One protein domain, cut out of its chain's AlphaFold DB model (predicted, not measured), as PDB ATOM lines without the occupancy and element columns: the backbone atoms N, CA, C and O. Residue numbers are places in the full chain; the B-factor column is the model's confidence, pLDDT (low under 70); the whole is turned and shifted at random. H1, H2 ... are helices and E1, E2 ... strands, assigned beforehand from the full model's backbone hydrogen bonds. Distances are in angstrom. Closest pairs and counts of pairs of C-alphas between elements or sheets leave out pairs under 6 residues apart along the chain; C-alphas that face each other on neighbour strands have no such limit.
ATOM      1  N   SER A 663      -9.652  -6.204  22.869       87.12
ATOM      2  CA  SER A 663      -9.258  -5.168  23.821       87.12
ATOM      3  C   SER A 663      -8.798  -3.960  23.017       87.12
ATOM      4  O   SER A 663      -7.776  -4.014  22.343       87.12
ATOM      5  N   PHE A 664      -9.586  -2.890  23.032       90.88
ATOM      6  CA  PHE A 664      -9.284  -1.658  22.306       90.88
ATOM      7  C   PHE A 664      -9.821  -0.447  23.055       90.88
ATOM      8  O   PHE A 664     -10.800  -0.550  23.801       90.88
ATOM      9  N   ALA A 665      -9.178   0.694  22.828       91.00
ATOM     10  CA  ALA A 665      -9.709   2.004  23.161       91.00
ATOM     11  C   ALA A 665     -10.165   2.708  21.878       91.00
ATOM     12  O   ALA A 665      -9.605   2.503  20.802       91.00
ATOM     13  N   LEU A 666     -11.192   3.535  22.011       92.25
ATOM     14  CA  LEU A 666     -11.732   4.400  20.977       92.25
ATOM     15  C   LEU A 666     -11.666   5.830  21.512       92.25
ATOM     16  O   LEU A 666     -12.364   6.161  22.470       92.25
ATOM     17  N   LEU A 667     -10.833   6.666  20.906       94.06
ATOM     18  CA  LEU A 667     -10.761   8.087  21.227       94.06
ATOM     19  C   LEU A 667     -11.663   8.850  20.268       94.06
ATOM     20  O   LEU A 667     -11.403   8.851  19.069       94.06
ATOM     21  N   VAL A 668     -12.691   9.508  20.787       93.12
ATOM     22  CA  VAL A 668     -13.483  10.478  20.033       93.12
ATOM     23  C   VAL A 668     -12.875  11.854  20.279       93.12
ATOM     24  O   VAL A 668     -12.805  12.311  21.421       93.12
ATOM     25  N   ILE A 669     -12.403  12.482  19.209       92.56
ATOM     26  CA  ILE A 669     -11.864  13.839  19.183       92.56
ATOM     27  C   ILE A 669     -12.965  14.729  18.612       92.56
ATOM     28  O   ILE A 669     -13.338  14.588  17.447       92.56
ATOM     29  N   THR A 670     -13.509  15.621  19.434       90.19
ATOM     30  CA  THR A 670     -14.471  16.636  18.989       90.19
ATOM     31  C   THR A 670     -13.756  17.973  18.897       90.19
ATOM     32  O   THR A 670     -13.358  18.518  19.931       90.19
ATOM     33  N   ASP A 671     -13.591  18.479  17.684       87.19
ATOM     34  CA  ASP A 671     -13.053  19.815  17.438       87.19
ATOM     35  C   ASP A 671     -14.096  20.883  17.822       87.19
ATOM     36  O   ASP A 671     -15.305  20.627  17.782       87.19
ATOM     37  N   HIS A 672     -13.647  22.069  18.227       84.25
ATOM     38  CA  HIS A 672     -14.537  23.204  18.481       84.25
ATOM     39  C   HIS A 672     -14.999  23.890  17.185       84.25
ATOM     40  O   HIS A 672     -16.043  24.543  17.196       84.25
ATOM     41  N   ASP A 673     -14.276  23.705  16.077       83.25
ATOM     42  CA  ASP A 673     -14.652  24.181  14.743       83.25
ATOM     43  C   ASP A 673     -14.687  22.997  13.740       83.25
ATOM     44  O   ASP A 673     -13.711  22.255  13.596       83.25
ATOM     45  N   PRO A 674     -15.804  22.760  13.017       75.31
ATOM     46  CA  PRO A 674     -15.867  21.702  12.006       75.31
ATOM     47  C   PRO A 674     -14.886  21.911  10.835       75.31
ATOM     48  O   PRO A 674     -14.533  20.939  10.160       75.31
ATOM     49  N   ALA A 675     -14.406  23.133  10.580       75.75
ATOM     50  CA  ALA A 675     -13.407  23.394   9.545       75.75
ATOM     51  C   ALA A 675     -12.009  22.873   9.929       75.75
ATOM     52  O   ALA A 675     -11.291  22.358   9.060       75.75
ATOM     53  N   SER A 676     -11.622  22.925  11.211       76.19
ATOM     54  CA  SER A 676     -10.323  22.424  11.688       76.19
ATOM     55  C   SER A 676     -10.192  20.905  11.647       76.19
ATOM     56  O   SER A 676      -9.077  20.415  11.456       76.19
ATOM     57  N   ASN A 677     -11.294  20.147  11.611       76.19
ATOM     58  CA  ASN A 677     -11.236  18.710  11.316       76.19
ATOM     59  C   ASN A 677     -10.511  18.424   9.987       76.19
ATOM     60  O   ASN A 677      -9.660  17.535   9.929       76.19
ATOM     61  N   LYS A 678     -10.749  19.210   8.922       79.06
ATOM     62  CA  LYS A 678     -10.025  19.048   7.641       79.06
ATOM     63  C   LYS A 678      -8.514  19.276   7.805       79.06
ATOM     64  O   LYS A 678      -7.725  18.612   7.133       79.06
ATOM     65  N   ILE A 679      -8.102  20.155   8.722       79.31
ATOM     66  CA  ILE A 679      -6.693  20.377   9.075       79.31
ATOM     67  C   ILE A 679      -6.148  19.181   9.870       79.31
ATOM     68  O   ILE A 679      -5.084  18.674   9.519       79.31
ATOM     69  N   LEU A 680      -6.883  18.667  10.861       80.50
ATOM     70  CA  LEU A 680      -6.502  17.491  11.653       80.50
ATOM     71  C   LEU A 680      -6.279  16.247  10.773       80.50
ATOM     72  O   LEU A 680      -5.235  15.604  10.876       80.50
ATOM     73  N   PHE A 681      -7.195  15.948   9.844       80.50
ATOM     74  CA  PHE A 681      -7.033  14.854   8.875       80.50
ATOM     75  C   PHE A 681      -5.854  15.081   7.919       80.50
ATOM     76  O   PHE A 681      -5.112  14.143   7.607       80.50
ATOM     77  N   LYS A 682      -5.635  16.320   7.463       80.88
ATOM     78  CA  LYS A 682      -4.494  16.663   6.601       80.88
ATOM     79  C   LYS A 682      -3.160  16.528   7.340       80.88
ATOM     80  O   LYS A 682      -2.195  16.055   6.750       80.88
ATOM     81  N   LEU A 683      -3.112  16.869   8.628       77.00
ATOM     82  CA  LEU A 683      -1.952  16.637   9.486       77.00
ATOM     83  C   LEU A 683      -1.717  15.134   9.686       77.00
ATOM     84  O   LEU A 683      -0.644  14.654   9.339       77.00
ATOM     85  N   LEU A 684      -2.710  14.370  10.155       77.94
ATOM     86  CA  LEU A 684      -2.585  12.919  10.383       77.94
ATOM     87  C   LEU A 684      -2.120  12.157   9.125       77.94
ATOM     88  O   LEU A 684      -1.190  11.351   9.194       77.94
ATOM     89  N   SER A 685      -2.692  12.470   7.959       75.81
ATOM     90  CA  SER A 685      -2.270  11.873   6.683       75.81
ATOM     91  C   SER A 685      -0.873  12.323   6.233       75.81
ATOM     92  O   SER A 685      -0.145  11.533   5.626       75.81
ATOM     93  N   HIS A 686      -0.444  13.546   6.566       73.69
ATOM     94  CA  HIS A 686       0.932  13.999   6.354       73.69
ATOM     95  C   HIS A 686       1.921  13.200   7.219       73.69
ATOM     96  O   HIS A 686       2.856  12.621   6.667       73.69
ATOM     97  N   PHE A 687       1.669  13.061   8.531       69.19
ATOM     98  CA  PHE A 687       2.496  12.260   9.455       69.19
ATOM     99  C   PHE A 687       2.750  10.838   8.952       69.19
ATOM    100  O   PHE A 687       3.877  10.344   9.014       69.19
ATOM    101  N   LYS A 688       1.707  10.188   8.424       68.25
ATOM    102  CA  LYS A 688       1.797   8.842   7.846       68.25
ATOM    103  C   LYS A 688       2.762   8.775   6.660       68.25
ATOM    104  O   LYS A 688       3.461   7.778   6.493       68.25
ATOM    105  N   ASN A 689       2.760   9.795   5.806       62.34
ATOM    106  CA  ASN A 689       3.479   9.766   4.536       62.34
ATOM    107  C   ASN A 689       4.955  10.166   4.670       62.34
ATOM    108  O   ASN A 689       5.763   9.702   3.868       62.34
ATOM    109  N   THR A 690       5.324  10.981   5.664       57.94
ATOM    110  CA  THR A 690       6.674  11.565   5.751       57.94
ATOM    111  C   THR A 690       7.668  10.826   6.654       57.94
ATOM    112  O   THR A 690       8.865  11.050   6.495       57.94
ATOM    113  N   HIS A 691       7.235   9.939   7.568       57.47
ATOM    114  CA  HIS A 691       8.109   9.453   8.661       57.47
ATOM    115  C   HIS A 691       8.228   7.931   8.865       57.47
ATOM    116  O   HIS A 691       8.692   7.496   9.915       57.47
ATOM    117  N   PHE A 692       7.906   7.101   7.867       54.44
ATOM    118  CA  PHE A 692       8.330   5.690   7.873       54.44
ATOM    119  C   PHE A 692       9.619   5.497   7.057       54.44
ATOM    120  O   PHE A 692       9.526   5.267   5.844       54.44
ATOM    121  N   PRO A 693      10.819   5.502   7.676       47.28
ATOM    122  CA  PRO A 693      11.985   4.912   7.037       47.28
ATOM    123  C   PRO A 693      11.693   3.421   6.841       47.28
ATOM    124  O   PRO A 693      11.646   2.643   7.794       47.28
ATOM    125  N   MET A 725      19.543   9.087  10.935       62.16
ATOM    126  CA  MET A 725      18.404   8.456  11.617       62.16
ATOM    127  C   MET A 725      18.010   9.190  12.911       62.16
ATOM    128  O   MET A 725      16.844   9.146  13.303       62.16
ATOM    129  N   GLU A 726      18.943   9.881  13.567       69.25
ATOM    130  CA  GLU A 726      18.668  10.685  14.763       69.25
ATOM    131  C   GLU A 726      18.005  12.028  14.403       69.25
ATOM    132  O   GLU A 726      16.944  12.334  14.949       69.25
ATOM    133  N   ASP A 727      18.517  12.751  13.399       71.00
ATOM    134  CA  ASP A 727      17.937  14.018  12.907       71.00
ATOM    135  C   ASP A 727      16.490  13.841  12.398       71.00
ATOM    136  O   ASP A 727      15.587  14.649  12.660       71.00
ATOM    137  N   SER A 728      16.241  12.746  11.671       74.75
ATOM    138  CA  SER A 728      14.906  12.413  11.158       74.75
ATOM    139  C   SER A 728      13.940  11.987  12.270       74.75
ATOM    140  O   SER A 728      12.748  12.309  12.196       74.75
ATOM    141  N   PHE A 729      14.439  11.347  13.333       75.44
ATOM    142  CA  PHE A 729      13.652  11.054  14.528       75.44
ATOM    143  C   PHE A 729      13.353  12.309  15.364       75.44
ATOM    144  O   PHE A 729      12.219  12.463  15.816       75.44
ATOM    145  N   GLU A 730      14.305  13.229  15.555       80.31
ATOM    146  CA  GLU A 730      14.042  14.484  16.278       80.31
ATOM    147  C   GLU A 730      13.005  15.340  15.539       80.31
ATOM    148  O   GLU A 730      12.063  15.848  16.154       80.31
ATOM    149  N   THR A 731      13.103  15.410  14.209       83.00
ATOM    150  CA  THR A 731      12.101  16.063  13.356       83.00
ATOM    151  C   THR A 731      10.711  15.447  13.554       83.00
ATOM    152  O   THR A 731       9.736  16.171  13.769       83.00
ATOM    153  N   PHE A 732      10.610  14.114  13.544       83.00
ATOM    154  CA  PHE A 732       9.365  13.386  13.800       83.00
ATOM    155  C   PHE A 732       8.808  13.643  15.211       83.00
ATOM    156  O   PHE A 732       7.620  13.928  15.361       83.00
ATOM    157  N   PHE A 733       9.656  13.603  16.243       85.06
ATOM    158  CA  PHE A 733       9.275  13.890  17.630       85.06
ATOM    159  C   PHE A 733       8.722  15.314  17.759       85.06
ATOM    160  O   PHE A 733       7.660  15.519  18.350       85.06
ATOM    161  N   TYR A 734       9.421  16.304  17.194       86.62
ATOM    162  CA  TYR A 734       9.014  17.706  17.246       86.62
ATOM    163  C   TYR A 734       7.675  17.939  16.547       86.62
ATOM    164  O   TYR A 734       6.791  18.588  17.111       86.62
ATOM    165  N   GLN A 735       7.485  17.359  15.360       86.25
ATOM    166  CA  GLN A 735       6.192  17.397  14.688       86.25
ATOM    167  C   GLN A 735       5.104  16.751  15.562       86.25
ATOM    168  O   GLN A 735       4.082  17.392  15.807       86.25
ATOM    169  N   THR A 736       5.317  15.540  16.094       87.19
ATOM    170  CA  THR A 736       4.319  14.849  16.933       87.19
ATOM    171  C   THR A 736       3.941  15.687  18.158       87.19
ATOM    172  O   THR A 736       2.759  15.805  18.480       87.19
ATOM    173  N   LEU A 737       4.904  16.359  18.798       89.62
ATOM    174  CA  LEU A 737       4.638  17.282  19.905       89.62
ATOM    175  C   LEU A 737       3.807  18.505  19.468       89.62
ATOM    176  O   LEU A 737       2.927  18.939  20.212       89.62
ATOM    177  N   ASN A 738       4.026  19.042  18.266       89.81
ATOM    178  CA  ASN A 738       3.204  20.126  17.716       89.81
ATOM    179  C   ASN A 738       1.765  19.671  17.422       89.81
ATOM    180  O   ASN A 738       0.828  20.415  17.710       89.81
ATOM    181  N   LEU A 739       1.570  18.442  16.930       89.19
ATOM    182  CA  LEU A 739       0.237  17.858  16.735       89.19
ATOM    183  C   LEU A 739      -0.501  17.672  18.071       89.19
ATOM    184  O   LEU A 739      -1.663  18.054  18.183       89.19
ATOM    185  N   LEU A 740       0.170  17.154  19.104       91.50
ATOM    186  CA  LEU A 740      -0.422  17.006  20.440       91.50
ATOM    187  C   LEU A 740      -0.782  18.371  21.062       91.50
ATOM    188  O   LEU A 740      -1.845  18.516  21.666       91.50
ATOM    189  N   ASN A 741       0.055  19.397  20.859       91.00
ATOM    190  CA  ASN A 741      -0.243  20.777  21.266       91.00
ATOM    191  C   ASN A 741      -1.425  21.392  20.496       91.00
ATOM    192  O   ASN A 741      -2.210  22.131  21.090       91.00
ATOM    193  N   TYR A 742      -1.566  21.101  19.200       90.44
ATOM    194  CA  TYR A 742      -2.714  21.525  18.393       90.44
ATOM    195  C   TYR A 742      -4.011  20.893  18.913       90.44
ATOM    196  O   TYR A 742      -4.973  21.603  19.197       90.44
ATOM    197  N   ILE A 743      -3.999  19.574  19.134       90.12
ATOM    198  CA  ILE A 743      -5.150  18.824  19.652       90.12
ATOM    199  C   ILE A 743      -5.553  19.329  21.041       90.12
ATOM    200  O   ILE A 743      -6.734  19.567  21.259       90.12
ATOM    201  N   LYS A 744      -4.595  19.599  21.947       92.00
ATOM    202  CA  LYS A 744      -4.883  20.223  23.255       92.00
ATOM    203  C   LYS A 744      -5.669  21.537  23.117       92.00
ATOM    204  O   LYS A 744      -6.533  21.810  23.942       92.00
ATOM    205  N   ARG A 745      -5.294  22.396  22.164       89.50
ATOM    206  CA  ARG A 745      -5.839  23.763  22.059       89.50
ATOM    207  C   ARG A 745      -7.233  23.804  21.439       89.50
ATOM    208  O   ARG A 745      -8.007  24.676  21.812       89.50
ATOM    209  N   ASN A 746      -7.519  22.893  20.509       87.94
ATOM    210  CA  ASN A 746      -8.674  23.016  19.619       87.94
ATOM    211  C   ASN A 746      -9.726  21.909  19.794       87.94
ATOM    212  O   ASN A 746     -10.834  22.064  19.293       87.94
ATOM    213  N   ALA A 747      -9.416  20.807  20.488       88.38
ATOM    214  CA  ALA A 747     -10.318  19.663  20.579       88.38
ATOM    215  C   ALA A 747     -10.484  19.106  21.999       88.38
ATOM    216  O   ALA A 747      -9.532  19.007  22.775       88.38
ATOM    217  N   SER A 748     -11.702  18.645  22.300       90.25
ATOM    218  CA  SER A 748     -12.002  17.861  23.504       90.25
ATOM    219  C   SER A 748     -11.844  16.360  23.236       90.25
ATOM    220  O   SER A 748     -12.156  15.871  22.145       90.25
ATOM    221  N   LEU A 749     -11.341  15.625  24.232       92.75
ATOM    222  CA  LEU A 749     -10.954  14.220  24.108       92.75
ATOM    223  C   LEU A 749     -11.869  13.314  24.937       92.75
ATOM    224  O   LEU A 749     -11.864  13.370  26.162       92.75
ATOM    225  N   GLN A 750     -12.605  12.409  24.290       91.88
ATOM    226  CA  GLN A 750     -13.443  11.427  24.983       91.88
ATOM    227  C   GLN A 750     -13.000   9.998  24.675       91.88
ATOM    228  O   GLN A 750     -13.198   9.498  23.570       91.88
ATOM    229  N   THR A 751     -12.449   9.306  25.675       91.62
ATOM    230  CA  THR A 751     -12.078   7.892  25.531       91.62
ATOM    231  C   THR A 751     -13.218   6.953  25.934       91.62
ATOM    232  O   THR A 751     -13.740   6.995  27.053       91.62
ATOM    233  N   TYR A 752     -13.534   6.039  25.025       91.75
ATOM    234  CA  TYR A 752     -14.363   4.857  25.218       91.75
ATOM    235  C   TYR A 752     -13.469   3.616  25.159       91.75
ATOM    236  O   TYR A 752     -12.411   3.626  24.530       91.75
ATOM    237  N   VAL A 753     -13.862   2.531  25.820       89.94
ATOM    238  CA  VAL A 753     -13.071   1.294  25.867       89.94
ATOM    239  C   VAL A 753     -13.979   0.087  25.647       89.94
ATOM    240  O   VAL A 753     -15.182   0.138  25.925       89.94
ATOM    241  N   SER A 754     -13.415  -1.003  25.123       86.69
ATOM    242  CA  SER A 754     -14.154  -2.250  24.911       86.69
ATOM    243  C   SER A 754     -14.754  -2.788  26.229       86.69
ATOM    244  O   SER A 754     -14.269  -2.459  27.319       86.69
ATOM    245  N   PRO A 755     -15.834  -3.588  26.184       73.38
ATOM    246  CA  PRO A 755     -16.660  -3.848  27.365       73.38
ATOM    247  C   PRO A 755     -15.954  -4.679  28.451       73.38
ATOM    248  O   PRO A 755     -16.326  -4.582  29.616       73.38
ATOM    249  N   LEU A 756     -14.884  -5.416  28.113       69.62
ATOM    250  CA  LEU A 756     -14.012  -6.057  29.109       69.62
ATOM    251  C   LEU A 756     -13.251  -5.039  29.971       69.62
ATOM    252  O   LEU A 756     -12.949  -5.312  31.129       69.62
ATOM    253  N   CYS A 757     -12.946  -3.870  29.413       64.38
ATOM    254  CA  CYS A 757     -12.252  -2.784  30.094       64.38
ATOM    255  C   CYS A 757     -13.234  -1.835  30.797       64.38
ATOM    256  O   CYS A 757     -12.904  -1.263  31.832       64.38
ATOM    257  N   ALA A 758     -14.440  -1.670  30.245       59.91
ATOM    258  CA  ALA A 758     -15.455  -0.724  30.718       59.91
ATOM    259  C   ALA A 758     -16.463  -1.311  31.732       59.91
ATOM    260  O   ALA A 758     -17.504  -0.712  31.994       59.91
ATOM    261  N   LEU A 759     -16.145  -2.460  32.338       53.06
ATOM    262  CA  LEU A 759     -17.004  -3.262  33.231       53.06
ATOM    263  C   LEU A 759     -17.553  -2.533  34.485       53.06
ATOM    264  O   LEU A 759     -18.295  -3.133  35.251       53.06
ATOM    265  N   HIS A 760     -17.170  -1.273  34.714       54.41
ATOM    266  CA  HIS A 760     -17.482  -0.494  35.919       54.41
ATOM    267  C   HIS A 760     -18.316   0.779  35.656       54.41
ATOM    268  O   HIS A 760     -18.726   1.419  36.617       54.41
ATOM    269  N   THR A 761     -18.567   1.189  34.400       57.22
ATOM    270  CA  THR A 761     -19.165   2.518  34.109       57.22
ATOM    271  C   THR A 761     -20.636   2.527  33.689       57.22
ATOM    272  O   THR A 761     -21.189   3.611  33.515       57.22
ATOM    273  N   GLY A 762     -21.291   1.366  33.553       57.25
ATOM    274  CA  GLY A 762     -22.745   1.211  33.337       57.25
ATOM    275  C   GLY A 762     -23.290   1.662  31.969       57.25
ATOM    276  O   GLY A 762     -24.122   0.981  31.374       57.25
ATOM    277  N   ASN A 763     -22.777   2.765  31.426       77.44
ATOM    278  CA  ASN A 763     -23.237   3.394  30.193       77.44
ATOM    279  C   ASN A 763     -22.508   2.810  28.973       77.44
ATOM    280  O   ASN A 763     -21.454   3.295  28.554       77.44
ATOM    281  N   LEU A 764     -23.095   1.750  28.413       85.19
ATOM    282  CA  LEU A 764     -22.649   1.089  27.186       85.19
ATOM    283  C   LEU A 764     -23.321   1.706  25.946       85.19
ATOM    284  O   LEU A 764     -24.525   1.549  25.745       85.19
ATOM    285  N   ILE A 765     -22.526   2.349  25.092       88.19
ATOM    286  CA  ILE A 765     -22.935   2.957  23.817       88.19
ATOM    287  C   ILE A 765     -22.606   1.991  22.670       88.19
ATOM    288  O   ILE A 765     -21.605   1.279  22.718       88.19
ATOM    289  N   HIS A 766     -23.426   1.945  21.622       88.00
ATOM    290  CA  HIS A 766     -23.116   1.156  20.426       88.00
ATOM    291  C   HIS A 766     -21.953   1.780  19.636       88.00
ATOM    292  O   HIS A 766     -21.984   2.966  19.317       88.00
ATOM    293  N   LEU A 767     -20.945   0.974  19.287       87.31
ATOM    294  CA  LEU A 767     -19.744   1.401  18.556       87.31
ATOM    295  C   LEU A 767     -20.086   2.065  17.217       87.31
ATOM    296  O   LEU A 767     -19.436   3.029  16.831       87.31
ATOM    297  N   GLU A 768     -21.131   1.592  16.542       85.38
ATOM    298  CA  GLU A 768     -21.614   2.134  15.265       85.38
ATOM    299  C   GLU A 768     -22.022   3.614  15.338       85.38
ATOM    300  O   GLU A 768     -21.932   4.307  14.331       85.38
ATOM    301  N   LEU A 769     -22.401   4.128  16.516       86.62
ATOM    302  CA  LEU A 769     -22.716   5.549  16.710       86.62
ATOM    303  C   LEU A 769     -21.464   6.444  16.729       86.62
ATOM    304  O   LEU A 769     -21.581   7.652  16.539       86.62
ATOM    305  N   LEU A 770     -20.284   5.861  16.969       86.00
ATOM    306  CA  LEU A 770     -19.013   6.573  17.146       86.00
ATOM    307  C   LEU A 770     -17.998   6.265  16.027       86.00
ATOM    308  O   LEU A 770     -17.204   7.124  15.662       86.00
ATOM    309  N   ALA A 771     -18.018   5.047  15.480       85.88
ATOM    310  CA  ALA A 771     -17.077   4.552  14.475       85.88
ATOM    311  C   ALA A 771     -17.772   3.599  13.481       85.88
ATOM    312  O   ALA A 771     -17.447   2.412  13.384       85.88
ATOM    313  N   HIS A 772     -18.760   4.108  12.740       86.06
ATOM    314  CA  HIS A 772     -19.413   3.340  11.679       86.06
ATOM    315  C   HIS A 772     -18.423   3.011  10.539       86.06
ATOM    316  O   HIS A 772     -17.678   3.894  10.117       86.06
ATOM    317  N   PRO A 773     -18.406   1.801   9.945       83.50
ATOM    318  CA  PRO A 773     -17.424   1.461   8.904       83.50
ATOM    319  C   PRO A 773     -17.511   2.275   7.609       83.50
ATOM    320  O   PRO A 773     -16.521   2.360   6.890       83.50
ATOM    321  N   LEU A 774     -18.659   2.901   7.317       84.50
ATOM    322  CA  LEU A 774     -18.786   3.861   6.205       84.50
ATOM    323  C   LEU A 774     -18.075   5.200   6.475       84.50
ATOM    324  O   LEU A 774     -17.894   5.984   5.551       84.50
ATOM    325  N   TRP A 775     -17.691   5.467   7.725       88.12
ATOM    326  CA  TRP A 775     -16.956   6.661   8.150       88.12
ATOM    327  C   TRP A 775     -15.440   6.437   8.192       88.12
ATOM    328  O   TRP A 775     -14.708   7.361   8.531       88.12
ATOM    329  N   LEU A 776     -14.952   5.231   7.881       87.94
ATOM    330  CA  LEU A 776     -13.524   4.910   7.874       87.94
ATOM    331  C   LEU A 776     -12.806   5.708   6.772       87.94
ATOM    332  O   LEU A 776     -12.934   5.395   5.590       87.94
ATOM    333  N   VAL A 777     -12.037   6.724   7.171       87.12
ATOM    334  CA  VAL A 777     -11.206   7.539   6.268       87.12
ATOM    335  C   VAL A 777      -9.865   6.859   6.024       87.12
ATOM    336  O   VAL A 777      -9.360   6.847   4.903       87.12
ATOM    337  N   GLU A 778      -9.288   6.271   7.072       84.75
ATOM    338  CA  GLU A 778      -7.978   5.637   7.016       84.75
ATOM    339  C   GLU A 778      -7.980   4.292   7.748       84.75
ATOM    340  O   GLU A 778      -8.370   4.213   8.908       84.75
ATOM    341  N   GLU A 779      -7.507   3.238   7.076       84.94
ATOM    342  CA  GLU A 779      -7.355   1.891   7.638       84.94
ATOM    343  C   GLU A 779      -5.902   1.664   8.099       84.94
ATOM    344  O   GLU A 779      -4.952   1.781   7.311       84.94
ATOM    345  N   GLY A 780      -5.722   1.349   9.385       81.00
ATOM    346  CA  GLY A 780      -4.425   1.032   9.979       81.00
ATOM    347  C   GLY A 780      -3.886  -0.304   9.465       81.00
ATOM    348  O   GLY A 780      -4.531  -1.341   9.603       81.00
ATOM    349  N   LYS A 781      -2.671  -0.308   8.898       70.88
ATOM    350  CA  LYS A 781      -2.111  -1.441   8.128       70.88
ATOM    351  C   LYS A 781      -1.967  -2.760   8.892       70.88
ATOM    352  O   LYS A 781      -1.885  -3.798   8.250       70.88
ATOM    353  N   ASN A 782      -1.918  -2.711  10.221       64.31
ATOM    354  CA  ASN A 782      -1.728  -3.875  11.093       64.31
ATOM    355  C   ASN A 782      -2.823  -3.998  12.166       64.31
ATOM    356  O   ASN A 782      -2.686  -4.814  13.077       64.31
ATOM    357  N   ASP A 783      -3.894  -3.197  12.104       66.94
ATOM    358  CA  ASP A 783      -4.947  -3.274  13.115       66.94
ATOM    359  C   ASP A 783      -5.960  -4.382  12.791       66.94
ATOM    360  O   ASP A 783      -6.988  -4.177  12.137       66.94
ATOM    361  N   GLY A 784      -5.679  -5.579  13.312       75.69
ATOM    362  CA  GLY A 784      -6.600  -6.713  13.254       75.69
ATOM    363  C   GLY A 784      -7.971  -6.420  13.881       75.69
ATOM    364  O   GLY A 784      -8.941  -7.105  13.555       75.69
ATOM    365  N   ILE A 785      -8.090  -5.393  14.732       82.44
ATOM    366  CA  ILE A 785      -9.356  -4.992  15.354       82.44
ATOM    367  C   ILE A 785     -10.241  -4.262  14.339       82.44
ATOM    368  O   ILE A 785     -11.386  -4.669  14.156       82.44
ATOM    369  N   THR A 786      -9.718  -3.280  13.599       83.56
ATOM    370  CA  THR A 786     -10.442  -2.605  12.504       83.56
ATOM    371  C   THR A 786     -10.930  -3.590  11.442       83.56
ATOM    372  O   THR A 786     -12.104  -3.556  11.068       83.56
ATOM    373  N   ALA A 787     -10.079  -4.527  11.011       82.19
ATOM    374  CA  ALA A 787     -10.477  -5.581  10.073       82.19
ATOM    375  C   ALA A 787     -11.615  -6.460  10.635       82.19
ATOM    376  O   ALA A 787     -12.558  -6.807   9.920       82.19
ATOM    377  N   THR A 788     -11.571  -6.765  11.937       80.06
ATOM    378  CA  THR A 788     -12.614  -7.536  12.631       80.06
ATOM    379  C   THR A 788     -13.930  -6.752  12.744       80.06
ATOM    380  O   THR A 788     -14.986  -7.295  12.427       80.06
ATOM    381  N   ILE A 789     -13.888  -5.462  13.094       81.50
ATOM    382  CA  ILE A 789     -15.064  -4.571  13.152       81.50
ATOM    383  C   ILE A 789     -15.732  -4.469  11.772       81.50
ATOM    384  O   ILE A 789     -16.944  -4.652  11.643       81.50
ATOM    385  N   LYS A 790     -14.935  -4.269  10.716       81.81
ATOM    386  CA  LYS A 790     -15.383  -4.204   9.315       81.81
ATOM    387  C   LYS A 790     -16.062  -5.502   8.856       81.81
ATOM    388  O   LYS A 790     -17.048  -5.450   8.124       81.81
ATOM    389  N   ALA A 791     -15.588  -6.659   9.325       77.38
ATOM    390  CA  ALA A 791     -16.222  -7.954   9.074       77.38
ATOM    391  C   ALA A 791     -17.528  -8.171   9.873       77.38
ATOM    392  O   ALA A 791     -18.426  -8.870   9.400       77.38
ATOM    393  N   MET A 792     -17.651  -7.577  11.067       69.75
ATOM    394  CA  MET A 792     -18.759  -7.813  12.009       69.75
ATOM    395  C   MET A 792     -19.937  -6.841  11.893       69.75
ATOM    396  O   MET A 792     -21.044  -7.204  12.286       69.75
ATOM    397  N   SER A 793     -19.740  -5.683  11.260       63.38
ATOM    398  CA  SER A 793     -20.734  -4.625  10.973       63.38
ATOM    399  C   SER A 793     -22.077  -5.063  10.364       63.38
ATOM    400  O   SER A 793     -22.974  -4.244  10.195       63.38
ATOM    401  N   LYS A 794     -22.219  -6.327   9.958       61.31
ATOM    402  CA  LYS A 794     -23.445  -6.878   9.372       61.31
ATOM    403  C   LYS A 794     -24.269  -7.735  10.341       61.31
ATOM    404  O   LYS A 794     -25.281  -8.272   9.890       61.31
ATOM    405  N   ARG A 795     -23.808  -7.991  11.578       55.38
ATOM    406  CA  ARG A 795     -24.360  -9.094  12.398       55.38
ATOM    407  C   ARG A 795     -24.624  -8.839  13.880       55.38
ATOM    408  O   ARG A 795     -25.587  -9.420  14.351       55.38
ATOM    409  N   ASP A 796     -23.863  -8.005  14.586       57.50
ATOM    410  CA  ASP A 796     -24.168  -7.661  15.987       57.50
ATOM    411  C   ASP A 796     -23.556  -6.310  16.379       57.50
ATOM    412  O   ASP A 796     -22.403  -6.014  16.058       57.50
ATOM    413  N   THR A 797     -24.317  -5.496  17.113       68.50
ATOM    414  CA  THR A 797     -23.940  -4.115  17.442       68.50
ATOM    415  C   THR A 797     -23.026  -4.054  18.671       68.50
ATOM    416  O   THR A 797     -23.469  -3.848  19.805       68.50
ATOM    417  N   LEU A 798     -21.719  -4.226  18.443       82.81
ATOM    418  CA  LEU A 798     -20.671  -4.137  19.468       82.81
ATOM    419  C   LEU A 798     -20.845  -2.882  20.341       82.81
ATOM    420  O   LEU A 798     -20.940  -1.771  19.826       82.81
ATOM    421  N   LYS A 799     -20.876  -3.054  21.666       86.12
ATOM    422  CA  LYS A 799     -21.000  -1.952  22.632       86.12
ATOM    423  C   LYS A 799     -19.649  -1.594  23.247       86.12
ATOM    424  O   LYS A 799     -18.882  -2.484  23.601       86.12
ATOM    425  N   VAL A 800     -19.394  -0.303  23.427       88.50
ATOM    426  CA  VAL A 800     -18.239   0.274  24.131       88.50
ATOM    427  C   VAL A 800     -18.726   1.105  25.316       88.50
ATOM    428  O   VAL A 800     -19.781   1.729  25.246       88.50
ATOM    429  N   GLY A 801     -17.983   1.114  26.420       88.25
ATOM    430  CA  GLY A 801     -18.322   1.938  27.584       88.25
ATOM    431  C   GLY A 801     -17.408   3.151  27.691       88.25
ATOM    432  O   GLY A 801     -16.233   3.082  27.324       88.25
ATOM    433  N   LYS A 802     -17.931   4.273  28.196       89.19
ATOM    434  CA  LYS A 802     -17.108   5.459  28.483       89.19
ATOM    435  C   LYS A 802     -16.075   5.121  29.562       89.19
ATOM    436  O   LYS A 802     -16.398   4.409  30.518       89.19
ATOM    437  N   MET A 803     -14.844   5.607  29.417       87.12
ATOM    438  CA  MET A 803     -13.789   5.357  30.398       87.12
ATOM    439  C   MET A 803     -14.121   6.022  31.744       87.12
ATOM    440  O   MET A 803     -14.518   7.186  31.791       87.12
ATOM    441  N   GLY A 804     -13.967   5.271  32.837       81.94
ATOM    442  CA  GLY A 804     -14.215   5.772  34.192       81.94
ATOM    443  C   GLY A 804     -13.140   6.757  34.644       81.94
ATOM    444  O   GLY A 804     -11.966   6.588  34.301       81.94
ATOM    445  N   SER A 805     -13.543   7.761  35.425       82.25
ATOM    446  CA  SER A 805     -12.632   8.699  36.083       82.25
ATOM    447  C   SER A 805     -11.711   7.981  37.074       82.25
ATOM    448  O   SER A 805     -12.124   7.068  37.788       82.25
ATOM    449  N   CYS A 806     -10.451   8.413  37.131       81.88
ATOM    450  CA  CYS A 806      -9.494   7.988  38.149       81.88
ATOM    451  C   CYS A 806      -9.216   9.154  39.101       81.88
ATOM    452  O   CYS A 806      -9.085  10.299  38.673       81.88
ATOM    453  N   GLN A 807      -9.106   8.871  40.397       78.81
ATOM    454  CA  GLN A 807      -8.811   9.903  41.386       78.81
ATOM    455  C   GLN A 807      -7.389  10.449  41.168       78.81
ATOM    456  O   GLN A 807      -6.418   9.708  41.285       78.81
ATOM    457  N   GLY A 808      -7.274  11.743  40.851       80.12
ATOM    458  CA  GLY A 808      -5.991  12.438  40.678       80.12
ATOM    459  C   GLY A 808      -5.403  12.457  39.259       80.12
ATOM    460  O   GLY A 808      -4.337  13.043  39.085       80.12
ATOM    461  N   ILE A 809      -6.060  11.878  38.245       85.69
ATOM    462  CA  ILE A 809      -5.654  12.017  36.831       85.69
ATOM    463  C   ILE A 809      -6.884  12.285  35.964       85.69
ATOM    464  O   ILE A 809      -7.833  11.495  35.969       85.69
ATOM    465  N   ASP A 810      -6.836  13.355  35.173       89.56
ATOM    466  CA  ASP A 810      -7.942  13.737  34.299       89.56
ATOM    467  C   ASP A 810      -8.105  12.735  33.147       89.56
ATOM    468  O   ASP A 810      -7.134  12.228  32.575       89.56
ATOM    469  N   ASN A 811      -9.352  12.458  32.755       88.94
ATOM    470  CA  ASN A 811      -9.630  11.534  31.650       88.94
ATOM    471  C   ASN A 811      -9.002  12.004  30.330       88.94
ATOM    472  O   ASN A 811      -8.541  11.179  29.540       88.94
ATOM    473  N   ASP A 812      -8.910  13.312  30.123       91.12
ATOM    474  CA  ASP A 812      -8.326  13.915  28.930       91.12
ATOM    475  C   ASP A 812      -6.796  13.773  28.941       91.12
ATOM    476  O   ASP A 812      -6.188  13.537  27.900       91.12
ATOM    477  N   ALA A 813      -6.164  13.795  30.122       91.12
ATOM    478  CA  ALA A 813      -4.741  13.499  30.280       91.12
ATOM    479  C   ALA A 813      -4.433  12.030  29.952       91.12
ATOM    480  O   ALA A 813      -3.477  11.737  29.234       91.12
ATOM    481  N   ARG A 814      -5.287  11.095  30.394       91.31
ATOM    482  CA  ARG A 814      -5.193   9.668  30.025       91.31
ATOM    483  C   ARG A 814      -5.401   9.461  28.523       91.31
ATOM    484  O   ARG A 814      -4.675   8.687  27.905       91.31
ATOM    485  N   SER A 815      -6.350  10.191  27.939       93.19
ATOM    486  CA  SER A 815      -6.637  10.198  26.500       93.19
ATOM    487  C   SER A 815      -5.452  10.735  25.684       93.19
ATOM    488  O   SER A 815      -5.058  10.127  24.689       93.19
ATOM    489  N   MET A 816      -4.822  11.820  26.145       93.62
ATOM    490  CA  MET A 816      -3.612  12.383  25.542       93.62
ATOM    491  C   MET A 816      -2.412  11.437  25.682       93.62
ATOM    492  O   MET A 816      -1.649  11.283  24.734       93.62
ATOM    493  N   ALA A 817      -2.255  10.763  26.827       92.56
ATOM    494  CA  ALA A 817      -1.181   9.792  27.037       92.56
ATOM    495  C   ALA A 817      -1.310   8.572  26.107       92.56
ATOM    496  O   ALA A 817      -0.310   8.139  25.535       92.56
ATOM    497  N   LEU A 818      -2.535   8.071  25.899       92.81
ATOM    498  CA  LEU A 818      -2.841   7.045  24.896       92.81
ATOM    499  C   LEU A 818      -2.470   7.526  23.485       92.81
ATOM    500  O   LEU A 818      -1.689   6.870  22.800       92.81
ATOM    501  N   LEU A 819      -2.986   8.683  23.061       92.44
ATOM    502  CA  LEU A 819      -2.729   9.235  21.728       92.44
ATOM    503  C   LEU A 819      -1.225   9.434  21.475       92.44
ATOM    504  O   LEU A 819      -0.698   8.969  20.462       92.44
ATOM    505  N   ALA A 820      -0.522  10.056  22.424       92.00
ATOM    506  CA  ALA A 820       0.919  10.260  22.365       92.00
ATOM    507  C   ALA A 820       1.676   8.929  22.257       92.00
ATOM    508  O   ALA A 820       2.552   8.802  21.408       92.00
ATOM    509  N   ALA A 821       1.321   7.914  23.050       90.38
ATOM    510  CA  ALA A 821       2.022   6.633  23.041       90.38
ATOM    511  C   ALA A 821       1.927   5.884  21.701       90.38
ATOM    512  O   ALA A 821       2.867   5.179  21.345       90.38
ATOM    513  N   TYR A 822       0.840   6.019  20.937       88.50
ATOM    514  CA  TYR A 822       0.729   5.376  19.618       88.50
ATOM    515  C   TYR A 822       1.316   6.221  18.487       88.50
ATOM    516  O   TYR A 822       1.992   5.664  17.620       88.50
ATOM    517  N   LEU A 823       1.136   7.548  18.518       88.56
ATOM    518  CA  LEU A 823       1.778   8.445  17.555       88.56
ATOM    519  C   LEU A 823       3.305   8.356  17.657       88.56
ATOM    520  O   LEU A 823       3.973   8.168  16.648       88.56
ATOM    521  N   MET A 824       3.862   8.381  18.871       87.06
ATOM    522  CA  MET A 824       5.311   8.325  19.118       87.06
ATOM    523  C   MET A 824       5.953   6.976  18.767       87.06
ATOM    524  O   MET A 824       7.166   6.907  18.597       87.06
ATOM    525  N   GLN A 825       5.157   5.910  18.652       85.19
ATOM    526  CA  GLN A 825       5.593   4.614  18.122       85.19
ATOM    527  C   GLN A 825       5.562   4.545  16.588       85.19
ATOM    528  O   GLN A 825       6.012   3.547  16.026       85.19
ATOM    529  N   GLY A 826       5.003   5.550  15.909       79.25
ATOM    530  CA  GLY A 826       4.788   5.509  14.464       79.25
ATOM    531  C   GLY A 826       3.830   4.392  14.045       79.25
ATOM    532  O   GLY A 826       4.032   3.766  13.011       79.25
ATOM    533  N   LEU A 827       2.805   4.076  14.843       78.44
ATOM    534  CA  LEU A 827       1.804   3.081  14.451       78.44
ATOM    535  C   LEU A 827       0.755   3.718  13.528       78.44
ATOM    536  O   LEU A 827       0.210   4.774  13.833       78.44
ATOM    537  N   SER A 828       0.437   3.063  12.406       78.56
ATOM    538  CA  SER A 828      -0.671   3.491  11.542       78.56
ATOM    539  C   SER A 828      -2.005   3.193  12.226       78.56
ATOM    540  O   SER A 828      -2.359   2.020  12.382       78.56
ATOM    541  N   LEU A 829      -2.721   4.239  12.622       84.38
ATOM    542  CA  LEU A 829      -3.998   4.158  13.325       84.38
ATOM    543  C   LEU A 829      -5.171   4.145  12.343       84.38
ATOM    544  O   LEU A 829      -5.076   4.703  11.251       84.38
ATOM    545  N   SER A 830      -6.281   3.530  12.746       88.31
ATOM    546  CA  SER A 830      -7.526   3.597  11.981       88.31
ATOM    547  C   SER A 830      -8.342   4.805  12.415       88.31
ATOM    548  O   SER A 830      -8.635   4.957  13.605       88.31
ATOM    549  N   VAL A 831      -8.709   5.652  11.454       90.00
ATOM    550  CA  VAL A 831      -9.350   6.949  11.697       90.00
ATOM    551  C   VAL A 831     -10.697   7.015  10.982       90.00
ATOM    552  O   VAL A 831     -10.806   6.742   9.785       90.00
ATOM    553  N   TYR A 832     -11.718   7.410  11.733       90.25
ATOM    554  CA  TYR A 832     -13.105   7.540  11.317       90.25
ATOM    555  C   TYR A 832     -13.527   9.017  11.363       90.25
ATOM    556  O   TYR A 832     -13.164   9.740  12.292       90.25
ATOM    557  N   SER A 833     -14.310   9.463  10.381       88.94
ATOM    558  CA  SER A 833     -14.850  10.824  10.281       88.94
ATOM    559  C   SER A 833     -16.356  10.787  10.080       88.94
ATOM    560  O   SER A 833     -16.832  10.201   9.105       88.94
ATOM    561  N   GLN A 834     -17.120  11.420  10.970       82.69
ATOM    562  CA  GLN A 834     -18.584  11.365  10.976       82.69
ATOM    563  C   GLN A 834     -19.223  12.308   9.923       82.69
ATOM    564  O   GLN A 834     -20.154  13.060  10.200       82.69
ATOM    565  N   GLY A 835     -18.728  12.248   8.683       73.56
ATOM    566  CA  GLY A 835     -19.145  13.100   7.566       73.56
ATOM    567  C   GLY A 835     -18.615  14.537   7.648       73.56
ATOM    568  O   GLY A 835     -18.034  14.950   8.644       73.56
ATOM    569  N   GLU A 836     -18.825  15.322   6.587       64.31
ATOM    570  CA  GLU A 836     -18.307  16.703   6.503       64.31
ATOM    571  C   GLU A 836     -18.983  17.702   7.460       64.31
ATOM    572  O   GLU A 836     -18.471  18.803   7.646       64.31
ATOM    573  N   LEU A 837     -20.127  17.334   8.047       61.78
ATOM    574  CA  LEU A 837     -20.942  18.200   8.908       61.78
ATOM    575  C   LEU A 837     -20.732  17.955  10.411       61.78
ATOM    576  O   LEU A 837     -21.215  18.744  11.218       61.78
ATOM    577  N   SER A 838     -20.041  16.878  10.808       74.38
ATOM    578  CA  SER A 838     -19.760  16.600  12.220       74.38
ATOM    579  C   SER A 838     -18.359  17.063  12.604       74.38
ATOM    580  O   SER A 838     -17.367  16.721  11.959       74.38
ATOM    581  N   ALA A 839     -18.261  17.779  13.724       77.69
ATOM    582  CA  ALA A 839     -16.982  18.116  14.342       77.69
ATOM    583  C   ALA A 839     -16.321  16.911  15.059       77.69
ATOM    584  O   ALA A 839     -15.217  17.040  15.587       77.69
ATOM    585  N   ALA A 840     -16.943  15.724  15.057       84.88
ATOM    586  CA  ALA A 840     -16.404  14.517  15.681       84.88
ATOM    587  C   ALA A 840     -15.616  13.621  14.703       84.88
ATOM    588  O   ALA A 840     -16.138  13.144  13.690       84.88
ATOM    589  N   SER A 841     -14.377  13.308  15.077       89.25
ATOM    590  CA  SER A 841     -13.577  12.218  14.510       89.25
ATOM    591  C   SER A 841     -13.311  11.152  15.577       89.25
ATOM    592  O   SER A 841     -13.341  11.439  16.774       89.25
ATOM    593  N   ALA A 842     -13.076   9.903  15.173       90.81
ATOM    594  CA  ALA A 842     -12.815   8.810  16.106       90.81
ATOM    595  C   ALA A 842     -11.620   7.951  15.675       90.81
ATOM    596  O   ALA A 842     -11.459   7.638  14.498       90.81
ATOM    597  N   ILE A 843     -10.778   7.556  16.630       92.06
ATOM    598  CA  ILE A 843      -9.544   6.793  16.401       92.06
ATOM    599  C   ILE A 843      -9.575   5.508  17.227       92.06
ATOM    600  O   ILE A 843      -9.827   5.554  18.433       92.06
ATOM    601  N   ILE A 844      -9.296   4.366  16.593       91.31
ATOM    602  CA  ILE A 844      -9.219   3.058  17.263       91.31
ATOM    603  C   ILE A 844      -7.764   2.710  17.602       91.31
ATOM    604  O   ILE A 844      -6.879   2.769  16.748       91.31
ATOM    605  N   PHE A 845      -7.539   2.309  18.856       90.38
ATOM    606  CA  PHE A 845      -6.242   1.919  19.412       90.38
ATOM    607  C   PHE A 845      -6.268   0.461  19.908       90.38
ATOM    608  O   PHE A 845      -7.028   0.155  20.836       90.38
ATOM    609  N   PRO A 846      -5.436  -0.441  19.356       88.31
ATOM    610  CA  PRO A 846      -5.407  -1.845  19.762       88.31
ATOM    611  C   PRO A 846      -4.637  -2.060  21.070       88.31
ATOM    612  O   PRO A 846      -3.423  -1.893  21.116       88.31
ATOM    613  N   LEU A 847      -5.325  -2.476  22.136       87.62
ATOM    614  CA  LEU A 847      -4.728  -2.709  23.455       87.62
ATOM    615  C   LEU A 847      -4.304  -4.173  23.644       87.62
ATOM    616  O   LEU A 847      -4.887  -5.099  23.075       87.62
ATOM    617  N   LYS A 848      -3.326  -4.406  24.523       85.69
ATOM    618  CA  LYS A 848      -2.962  -5.756  24.972       85.69
ATOM    619  C   LYS A 848      -4.152  -6.403  25.703       85.69
ATOM    620  O   LYS A 848      -4.662  -5.815  26.663       85.69
ATOM    621  N   PRO A 849      -4.571  -7.626  25.327       76.12
ATOM    622  CA  PRO A 849      -5.658  -8.307  26.013       76.12
ATOM    623  C   PRO A 849      -5.302  -8.604  27.474       76.12
ATOM    624  O   PRO A 849      -4.173  -8.980  27.788       76.12
ATOM    625  N   ARG A 850      -6.295  -8.471  28.361       70.88
ATOM    626  CA  ARG A 850      -6.225  -8.625  29.833       70.88
ATOM    627  C   ARG A 850      -5.418  -7.575  30.599       70.88
ATOM    628  O   ARG A 850      -5.813  -7.267  31.716       70.88
ATOM    629  N   SER A 851      -4.307  -7.061  30.067       75.69
ATOM    630  CA  SER A 851      -3.534  -6.028  30.773       75.69
ATOM    631  C   SER A 851      -4.032  -4.610  30.502       75.69
ATOM    632  O   SER A 851      -3.733  -3.727  31.292       75.69
ATOM    633  N   ASN A 852      -4.769  -4.391  29.404       76.81
ATOM    634  CA  ASN A 852      -5.220  -3.081  28.906       76.81
ATOM    635  C   ASN A 852      -4.076  -2.094  28.599       76.81
ATOM    636  O   ASN A 852      -4.322  -0.916  28.336       76.81
ATOM    637  N   GLY A 853      -2.840  -2.597  28.590       82.56
ATOM    638  CA  GLY A 853      -1.640  -1.844  28.261       82.56
ATOM    639  C   GLY A 853      -1.457  -1.644  26.763       82.56
ATOM    640  O   GLY A 853      -2.161  -2.223  25.931       82.56
ATOM    641  N   PHE A 854      -0.477  -0.828  26.407       85.19
ATOM    642  CA  PHE A 854      -0.224  -0.447  25.024       85.19
ATOM    643  C   PHE A 854       0.415  -1.593  24.237       85.19
ATOM    644  O   PHE A 854       1.317  -2.272  24.737       85.19
ATOM    645  N   HIS A 855      -0.007  -1.810  22.992       78.94
ATOM    646  CA  HIS A 855       0.702  -2.717  22.095       78.94
ATOM    647  C   HIS A 855       2.024  -2.066  21.669       78.94
ATOM    648  O   HIS A 855       2.017  -0.942  21.169       78.94
ATOM    649  N   LEU A 856       3.154  -2.756  21.873       77.25
ATOM    650  CA  LEU A 856       4.440  -2.263  21.373       77.25
ATOM    651  C   LEU A 856       4.523  -2.492  19.861       77.25
ATOM    652  O   LEU A 856       4.170  -3.571  19.377       77.25
ATOM    653  N   ALA A 857       5.031  -1.508  19.127       73.44
ATOM    654  CA  ALA A 857       5.464  -1.689  17.750       73.44
ATOM    655  C   ALA A 857       6.623  -2.712  17.676       73.44
ATOM    656  O   ALA A 857       7.488  -2.719  18.565       73.44
ATOM    657  N   PRO A 858       6.675  -3.575  16.641       67.69
ATOM    658  CA  PRO A 858       7.847  -4.410  16.388       67.69
ATOM    659  C   PRO A 858       9.083  -3.522  16.178       67.69
ATOM    660  O   PRO A 858       8.984  -2.430  15.622       67.69
ATOM    661  N   ARG A 859      10.249  -3.967  16.665       65.00
ATOM    662  CA  ARG A 859      11.478  -3.158  16.617       65.00
ATOM    663  C   ARG A 859      11.923  -2.895  15.165       65.00
ATOM    664  O   ARG A 859      11.781  -3.798  14.343       65.00
ATOM    665  N   PRO A 860      12.527  -1.727  14.863       61.16
ATOM    666  CA  PRO A 860      12.883  -0.643  15.789       61.16
ATOM    667  C   PRO A 860      11.671   0.208  16.205       61.16
ATOM    668  O   PRO A 860      10.969   0.759  15.367       61.16
ATOM    669  N   ASN A 861      11.441   0.336  17.518       65.56
ATOM    670  CA  ASN A 861      10.400   1.214  18.058       65.56
ATOM    671  C   ASN A 861      10.999   2.622  18.242       65.56
ATOM    672  O   ASN A 861      11.975   2.739  18.987       65.56
ATOM    673  N   PRO A 862      10.453   3.669  17.598       70.38
ATOM    674  CA  PRO A 862      10.975   5.029  17.725       70.38
ATOM    675  C   PRO A 862      10.750   5.645  19.123       70.38
ATOM    676  O   PRO A 862      11.515   6.512  19.542       70.38
ATOM    677  N   CYS A 863       9.757   5.190  19.894       80.19
ATOM    678  CA  CYS A 863       9.456   5.757  21.210       80.19
ATOM    679  C   CYS A 863      10.484   5.323  22.287       80.19
ATOM    680  O   CYS A 863      10.697   4.119  22.468       80.19
ATOM    681  N   PRO A 864      11.089   6.255  23.059       82.00
ATOM    682  CA  PRO A 864      11.982   5.907  24.165       82.00
ATOM    683  C   PRO A 864      11.274   5.050  25.233       82.00
ATOM    684  O   PRO A 864      10.179   5.418  25.665       82.00
ATOM    685  N   PRO A 865      11.890   3.962  25.739       81.25
ATOM    686  CA  PRO A 865      11.216   3.014  26.631       81.25
ATOM    687  C   PRO A 865      10.740   3.654  27.942       81.25
ATOM    688  O   PRO A 865       9.635   3.372  28.398       81.25
ATOM    689  N   ASN A 866      11.525   4.573  28.510       84.56
ATOM    690  CA  ASN A 866      11.189   5.242  29.770       84.56
ATOM    691  C   ASN A 866      10.024   6.243  29.604       84.56
ATOM    692  O   ASN A 866       9.199   6.388  30.505       84.56
ATOM    693  N   LEU A 867       9.929   6.909  28.442       87.56
ATOM    694  CA  LEU A 867       8.788   7.768  28.107       87.56
ATOM    695  C   LEU A 867       7.535   6.918  27.872       87.56
ATOM    696  O   LEU A 867       6.469   7.232  28.393       87.56
ATOM    697  N   PHE A 868       7.673   5.816  27.132       88.06
ATOM    698  CA  PHE A 868       6.587   4.875  26.881       88.06
ATOM    699  C   PHE A 868       6.005   4.302  28.182       88.06
ATOM    700  O   PHE A 868       4.788   4.304  28.352       88.06
ATOM    701  N   GLN A 869       6.862   3.897  29.128       87.88
ATOM    702  CA  GLN A 869       6.435   3.445  30.453       87.88
ATOM    703  C   GLN A 869       5.690   4.547  31.223       87.88
ATOM    704  O   GLN A 869       4.615   4.285  31.754       87.88
ATOM    705  N   ALA A 870       6.201   5.784  31.244       88.25
ATOM    706  CA  ALA A 870       5.528   6.892  31.927       88.25
ATOM    707  C   ALA A 870       4.125   7.176  31.349       88.25
ATOM    708  O   ALA A 870       3.174   7.392  32.102       88.25
ATOM    709  N   LEU A 871       3.971   7.121  30.020       90.50
ATOM    710  CA  LEU A 871       2.671   7.255  29.352       90.50
ATOM    711  C   LEU A 871       1.737   6.071  29.666       90.50
ATOM    712  O   LEU A 871       0.542   6.276  29.881       90.50
ATOM    713  N   GLU A 872       2.267   4.845  29.735       89.12
ATOM    714  CA  GLU A 872       1.500   3.646  30.101       89.12
ATOM    715  C   GLU A 872       1.039   3.705  31.569       89.12
ATOM    716  O   GLU A 872      -0.100   3.348  31.874       89.12
ATOM    717  N   GLU A 873       1.855   4.228  32.486       87.69
ATOM    718  CA  GLU A 873       1.476   4.434  33.890       87.69
ATOM    719  C   GLU A 873       0.377   5.496  34.056       87.69
ATOM    720  O   GLU A 873      -0.577   5.267  34.806       87.69
ATOM    721  N   ILE A 874       0.448   6.615  33.321       89.81
ATOM    722  CA  ILE A 874      -0.614   7.641  33.297       89.81
ATOM    723  C   ILE A 874      -1.923   7.043  32.763       89.81
ATOM    724  O   ILE A 874      -2.974   7.199  33.388       89.81
ATOM    725  N   TRP A 875      -1.873   6.293  31.656       90.31
ATOM    726  CA  TRP A 875      -3.038   5.614  31.075       90.31
ATOM    727  C   TRP A 875      -3.754   4.687  32.072       90.31
ATOM    728  O   TRP A 875      -4.986   4.720  32.176       90.31
ATOM    729  N   HIS A 876      -3.001   3.925  32.871       86.44
ATOM    730  CA  HIS A 876      -3.540   3.035  33.907       86.44
ATOM    731  C   HIS A 876      -4.023   3.744  35.188       86.44
ATOM    732  O   HIS A 876      -4.410   3.063  36.142       86.44
ATOM    733  N   GLY A 877      -4.020   5.080  35.235       81.69
ATOM    734  CA  GLY A 877      -4.462   5.847  36.402       81.69
ATOM    735  C   GLY A 877      -3.389   6.013  37.483       81.69
ATOM    736  O   GLY A 877      -3.728   6.185  38.647       81.69
ATOM    737  N   GLY A 878      -2.103   5.945  37.124       70.50
ATOM    738  CA  GLY A 878      -1.008   6.391  37.989       70.50
ATOM    739  C   GLY A 878      -0.568   5.422  39.082       70.50
ATOM    740  O   GLY A 878       0.020   5.867  40.057       70.50
ATOM    741  N   LYS A 879      -0.792   4.106  38.948       64.06
ATOM    742  CA  LYS A 879      -0.437   3.114  39.993       64.06
ATOM    743  C   LYS A 879       1.039   3.133  40.448       64.06
ATOM    744  O   LYS A 879       1.314   2.690  41.559       64.06
ATOM    745  N   GLY A 880       1.964   3.613  39.609       58.62
ATOM    746  CA  GLY A 880       3.379   3.833  39.956       58.62
ATOM    747  C   GLY A 880       3.693   5.233  40.503       58.62
ATOM    748  O   GLY A 880       4.652   5.409  41.256       58.62
ATOM    749  N   PHE A 881       2.859   6.230  40.200       61.72
ATOM    750  CA  PHE A 881       3.021   7.592  40.690       61.72
ATOM    751  C   PHE A 881       2.428   7.722  42.093       61.72
ATOM    752  O   PHE A 881       1.215   7.665  42.290       61.72
ATOM    753  N   LYS A 882       3.282   8.010  43.082       57.09
ATOM    754  CA  LYS A 882       2.837   8.593  44.355       57.09
ATOM    755  C   LYS A 882       2.377  10.032  44.101       57.09
ATOM    756  O   LYS A 882       3.111  10.974  44.389       57.09
ATOM    757  N   VAL A 883       1.186  10.193  43.521       58.62
ATOM    758  CA  VAL A 883       0.553  11.500  43.309       58.62
ATOM    759  C   VAL A 883       0.467  12.188  44.670       58.62
ATOM    760  O   VAL A 883      -0.197  11.691  45.583       58.62
ATOM    761  N   GLN A 884       1.184  13.302  44.831       57.41
ATOM    762  CA  GLN A 884       1.078  14.113  46.040       57.41
ATOM    763  C   GLN A 884      -0.378  14.574  46.158       57.41
ATOM    764  O   GLN A 884      -0.932  15.132  45.211       57.41
ATOM    765  N   LYS A 885      -1.016  14.280  47.299       56.75
ATOM    766  CA  LYS A 885      -2.441  14.558  47.528       56.75
ATOM    767  C   LYS A 885      -2.729  16.048  47.295       56.75
ATOM    768  O   LYS A 885      -2.396  16.861  48.148       56.75
ATOM    769  N   GLY A 886      -3.371  16.384  46.175       59.50
ATOM    770  CA  GLY A 886      -3.878  17.735  45.913       59.50
ATOM    771  C   GLY A 886      -3.868  18.181  44.449       59.50
ATOM    772  O   GLY A 886      -4.776  18.902  44.055       59.50
ATOM    773  N   ILE A 887      -2.899  17.747  43.632       72.56
ATOM    774  CA  ILE A 887      -2.747  18.252  42.251       72.56
ATOM    775  C   ILE A 887      -3.176  17.176  41.237       72.56
ATOM    776  O   ILE A 887      -2.514  16.137  41.159       72.56
ATOM    777  N   PRO A 888      -4.254  17.385  40.453       78.62
ATOM    778  CA  PRO A 888      -4.643  16.459  39.396       78.62
ATOM    779  C   PRO A 888      -3.674  16.527  38.208       78.62
ATOM    780  O   PRO A 888      -3.275  17.602  37.749       78.62
ATOM    781  N   ILE A 889      -3.308  15.361  37.673       83.69
ATOM    782  CA  ILE A 889      -2.488  15.252  36.463       83.69
ATOM    783  C   ILE A 889      -3.377  15.534  35.243       83.69
ATOM    784  O   ILE A 889      -3.985  14.623  34.681       83.69
ATOM    785  N   GLY A 890      -3.445  16.808  34.854       89.25
ATOM    786  CA  GLY A 890      -4.068  17.268  33.607       89.25
ATOM    787  C   GLY A 890      -3.179  17.125  32.363       89.25
ATOM    788  O   GLY A 890      -2.003  16.760  32.454       89.25
ATOM    789  N   ILE A 891      -3.730  17.456  31.185       90.44
ATOM    790  CA  ILE A 891      -3.072  17.323  29.863       90.44
ATOM    791  C   ILE A 891      -1.686  17.992  29.836       90.44
ATOM    792  O   ILE A 891      -0.731  17.436  29.291       90.44
ATOM    793  N   ASP A 892      -1.555  19.163  30.463       90.00
ATOM    794  CA  ASP A 892      -0.302  19.921  30.545       90.00
ATOM    795  C   ASP A 892       0.852  19.146  31.182       90.00
ATOM    796  O   ASP A 892       1.991  19.247  30.726       90.00
ATOM    797  N   HIS A 893       0.570  18.314  32.184       89.69
ATOM    798  CA  HIS A 893       1.588  17.478  32.813       89.69
ATOM    799  C   HIS A 893       2.097  16.402  31.845       89.69
ATOM    800  O   HIS A 893       3.299  16.145  31.796       89.69
ATOM    801  N   VAL A 894       1.215  15.824  31.022       89.81
ATOM    802  CA  VAL A 894       1.582  14.830  29.997       89.81
ATOM    803  C   VAL A 894       2.489  15.458  28.939       89.81
ATOM    804  O   VAL A 894       3.545  14.909  28.624       89.81
ATOM    805  N   LEU A 895       2.129  16.642  28.435       92.06
ATOM    806  CA  LEU A 895       2.941  17.368  27.454       92.06
ATOM    807  C   LEU A 895       4.287  17.815  28.041       92.06
ATOM    808  O   LEU A 895       5.307  17.678  27.367       92.06
ATOM    809  N   LYS A 896       4.317  18.260  29.304       91.06
ATOM    810  CA  LYS A 896       5.554  18.619  30.016       91.06
ATOM    811  C   LYS A 896       6.474  17.415  30.236       91.06
ATOM    812  O   LYS A 896       7.691  17.557  30.146       91.06
ATOM    813  N   ILE A 897       5.928  16.221  30.481       88.62
ATOM    814  CA  ILE A 897       6.719  14.981  30.536       88.62
ATOM    815  C   ILE A 897       7.340  14.699  29.162       88.62
ATOM    816  O   ILE A 897       8.548  14.479  29.077       88.62
ATOM    817  N   ILE A 898       6.554  14.767  28.081       89.44
ATOM    818  CA  ILE A 898       7.047  14.539  26.712       89.44
ATOM    819  C   ILE A 898       8.128  15.570  26.333       89.44
ATOM    820  O   ILE A 898       9.167  15.176  25.800       89.44
ATOM    821  N   SER A 899       7.945  16.858  26.648       87.56
ATOM    822  CA  SER A 899       8.957  17.892  26.376       87.56
ATOM    823  C   SER A 899      10.224  17.690  27.211       87.56
ATOM    824  O   SER A 899      11.313  17.710  26.658       87.56
ATOM    825  N   THR A 900      10.107  17.360  28.501       87.00
ATOM    826  CA  THR A 900      11.280  17.068  29.350       87.00
ATOM    827  C   THR A 900      12.092  15.888  28.797       87.00
ATOM    828  O   THR A 900      13.321  15.911  28.815       87.00
ATOM    829  N   TYR A 901      11.429  14.863  28.244       83.00
ATOM    830  CA  TYR A 901      12.111  13.759  27.558       83.00
ATOM    831  C   TYR A 901      12.774  14.172  26.235       83.00
ATOM    832  O   TYR A 901      13.829  13.624  25.910       83.00
ATOM    833  N   LYS A 902      12.201  15.133  25.498       82.56
ATOM    834  CA  LYS A 902      12.840  15.752  24.326       82.56
ATOM    835  C   LYS A 902      14.122  16.477  24.739       82.56
ATOM    836  O   LYS A 902      15.194  16.149  24.241       82.56
ATOM    837  N   ASP A 903      14.014  17.396  25.693       79.38
ATOM    838  CA  ASP A 903      15.092  18.310  26.089       79.38
ATOM    839  C   ASP A 903      16.248  17.572  26.785       79.38
ATOM    840  O   ASP A 903      17.415  17.944  26.650       79.38
ATOM    841  N   ARG A 904      15.947  16.462  27.473       77.06
ATOM    842  CA  ARG A 904      16.956  15.536  28.007       77.06
ATOM    843  C   ARG A 904      17.674  14.739  26.913       77.06
ATOM    844  O   ARG A 904      18.826  14.366  27.114       77.06
ATOM    845  N   ARG A 905      17.015  14.446  25.784       67.19
ATOM    846  CA  ARG A 905      17.604  13.681  24.670       67.19
ATOM    847  C   ARG A 905      18.436  14.559  23.735       67.19
ATOM    848  O   ARG A 905      19.504  14.125  23.329       67.19
ATOM    849  N   SER A 906      18.003  15.789  23.458       62.41
ATOM    850  CA  SER A 906      18.759  16.764  22.654       62.41
ATOM    851  C   SER A 906      19.935  17.416  23.401       62.41
ATOM    852  O   SER A 906      20.569  18.331  22.884       62.41
ATOM    853  N   GLY A 907      20.224  16.989  24.640       54.22
ATOM    854  CA  GLY A 907      21.272  17.578  25.482       54.22
ATOM    855  C   GLY A 907      20.979  19.012  25.945       54.22
ATOM    856  O   GLY A 907      21.867  19.677  26.472       54.22
TER     857      GLY A 907
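Overview. This is residues 663 to 693 and 725 to 907 of the 1003 residues of an uncharacterized protein of Phytomonas sp. isolate Hart1 (UniProt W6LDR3). A curled sheet of seven strands has helix H4 packed across its strands E2, E1 and E7, and H2, H5 and H6 gather round H4 in a four-helix, up-and-down bundle. H1 runs along the sheet over E7, side by side with H2, and the short H3 lies beside the strands. The 214 printed residues, with six named helices and seven named strands, follow the order E1 H1 H2 E2 E3 E4 H3 E5 H4 E6 E7 H5 H6; the class is mixed. The antiparallel sheet has the order E3 E5 E2 E1 E7 E6 E4. The whole is compact, with a radius of gyration of the C-alphas of 16.7 A and spans of 54 by 42 by 35 A.

Arrangement. E1, residues 664 to 671, is the antiparallel neighbour of E2, residues 747 to 753, and of E7, residues 840 to 846; N 668 and O 750 at 2.8 A and N 667 and O 843 at 2.9 A are within hydrogen-bond range. E5, residues 799 to 802, is staggered, pairing with E2 (N 753 and O 801, 2.9 A) and with edge strand E3, residues 764 to 766 (N 765 and O 800, 2.8 A). E6, residues 830 to 833, forms a hairpin with E7 (N 832 and O 842, 2.8 A) and is the neighbour of edge strand E4, residues 776 to 778 (N 777 and O 831, 2.9 A). The sheet is strongly twisted. H1, residues 674 to 690, is on it at a height of 8.1 A and runs along E7 at 4 degrees on the local plane. H2, residues 725 to 746, only grazes it with residues 743 to 746. H3, residues 784 to 792, is on it, only just over none of the strands, with 2 C-alphas falling on E7. H4, residues 811 to 823, runs across E2 at 84 degrees on the local plane; C-alphas 749 and 812 are the closest, 5.5 A. H1 and H4, on one face, make two layers with the sheet. H4 touches H5, residues 865 to 875, closest at C-alphas 814 and 875, 4.7 A; H5 and H6, residues 891 to 905, form a helical hairpin. H2 touches H6, closest at C-alphas 744 and 891, 7.4 A. O i to N i+4 pairs are all within range in H2 to H6, and 11 of 13 in H1.

Along the chain. E1 runs 22.3 A from C-alpha 664 at (-9.284, -1.658, 22.306). H1 is 25.5 A long, H2 31.8 A and H6 21.6 A, ending at C-alpha 905 (17.604, 13.681, 24.670).

Size, cuts and confidence. Residues 694 to 724 are not printed; C-alphas 693 and 725 are 8.6 A apart across the cut. The links E7 to H5 and H5 to H6 are long. Mean pLDDT of the printed part is 80.3; 41 residues are under 70, among them 687 to 693 and 879 to 886.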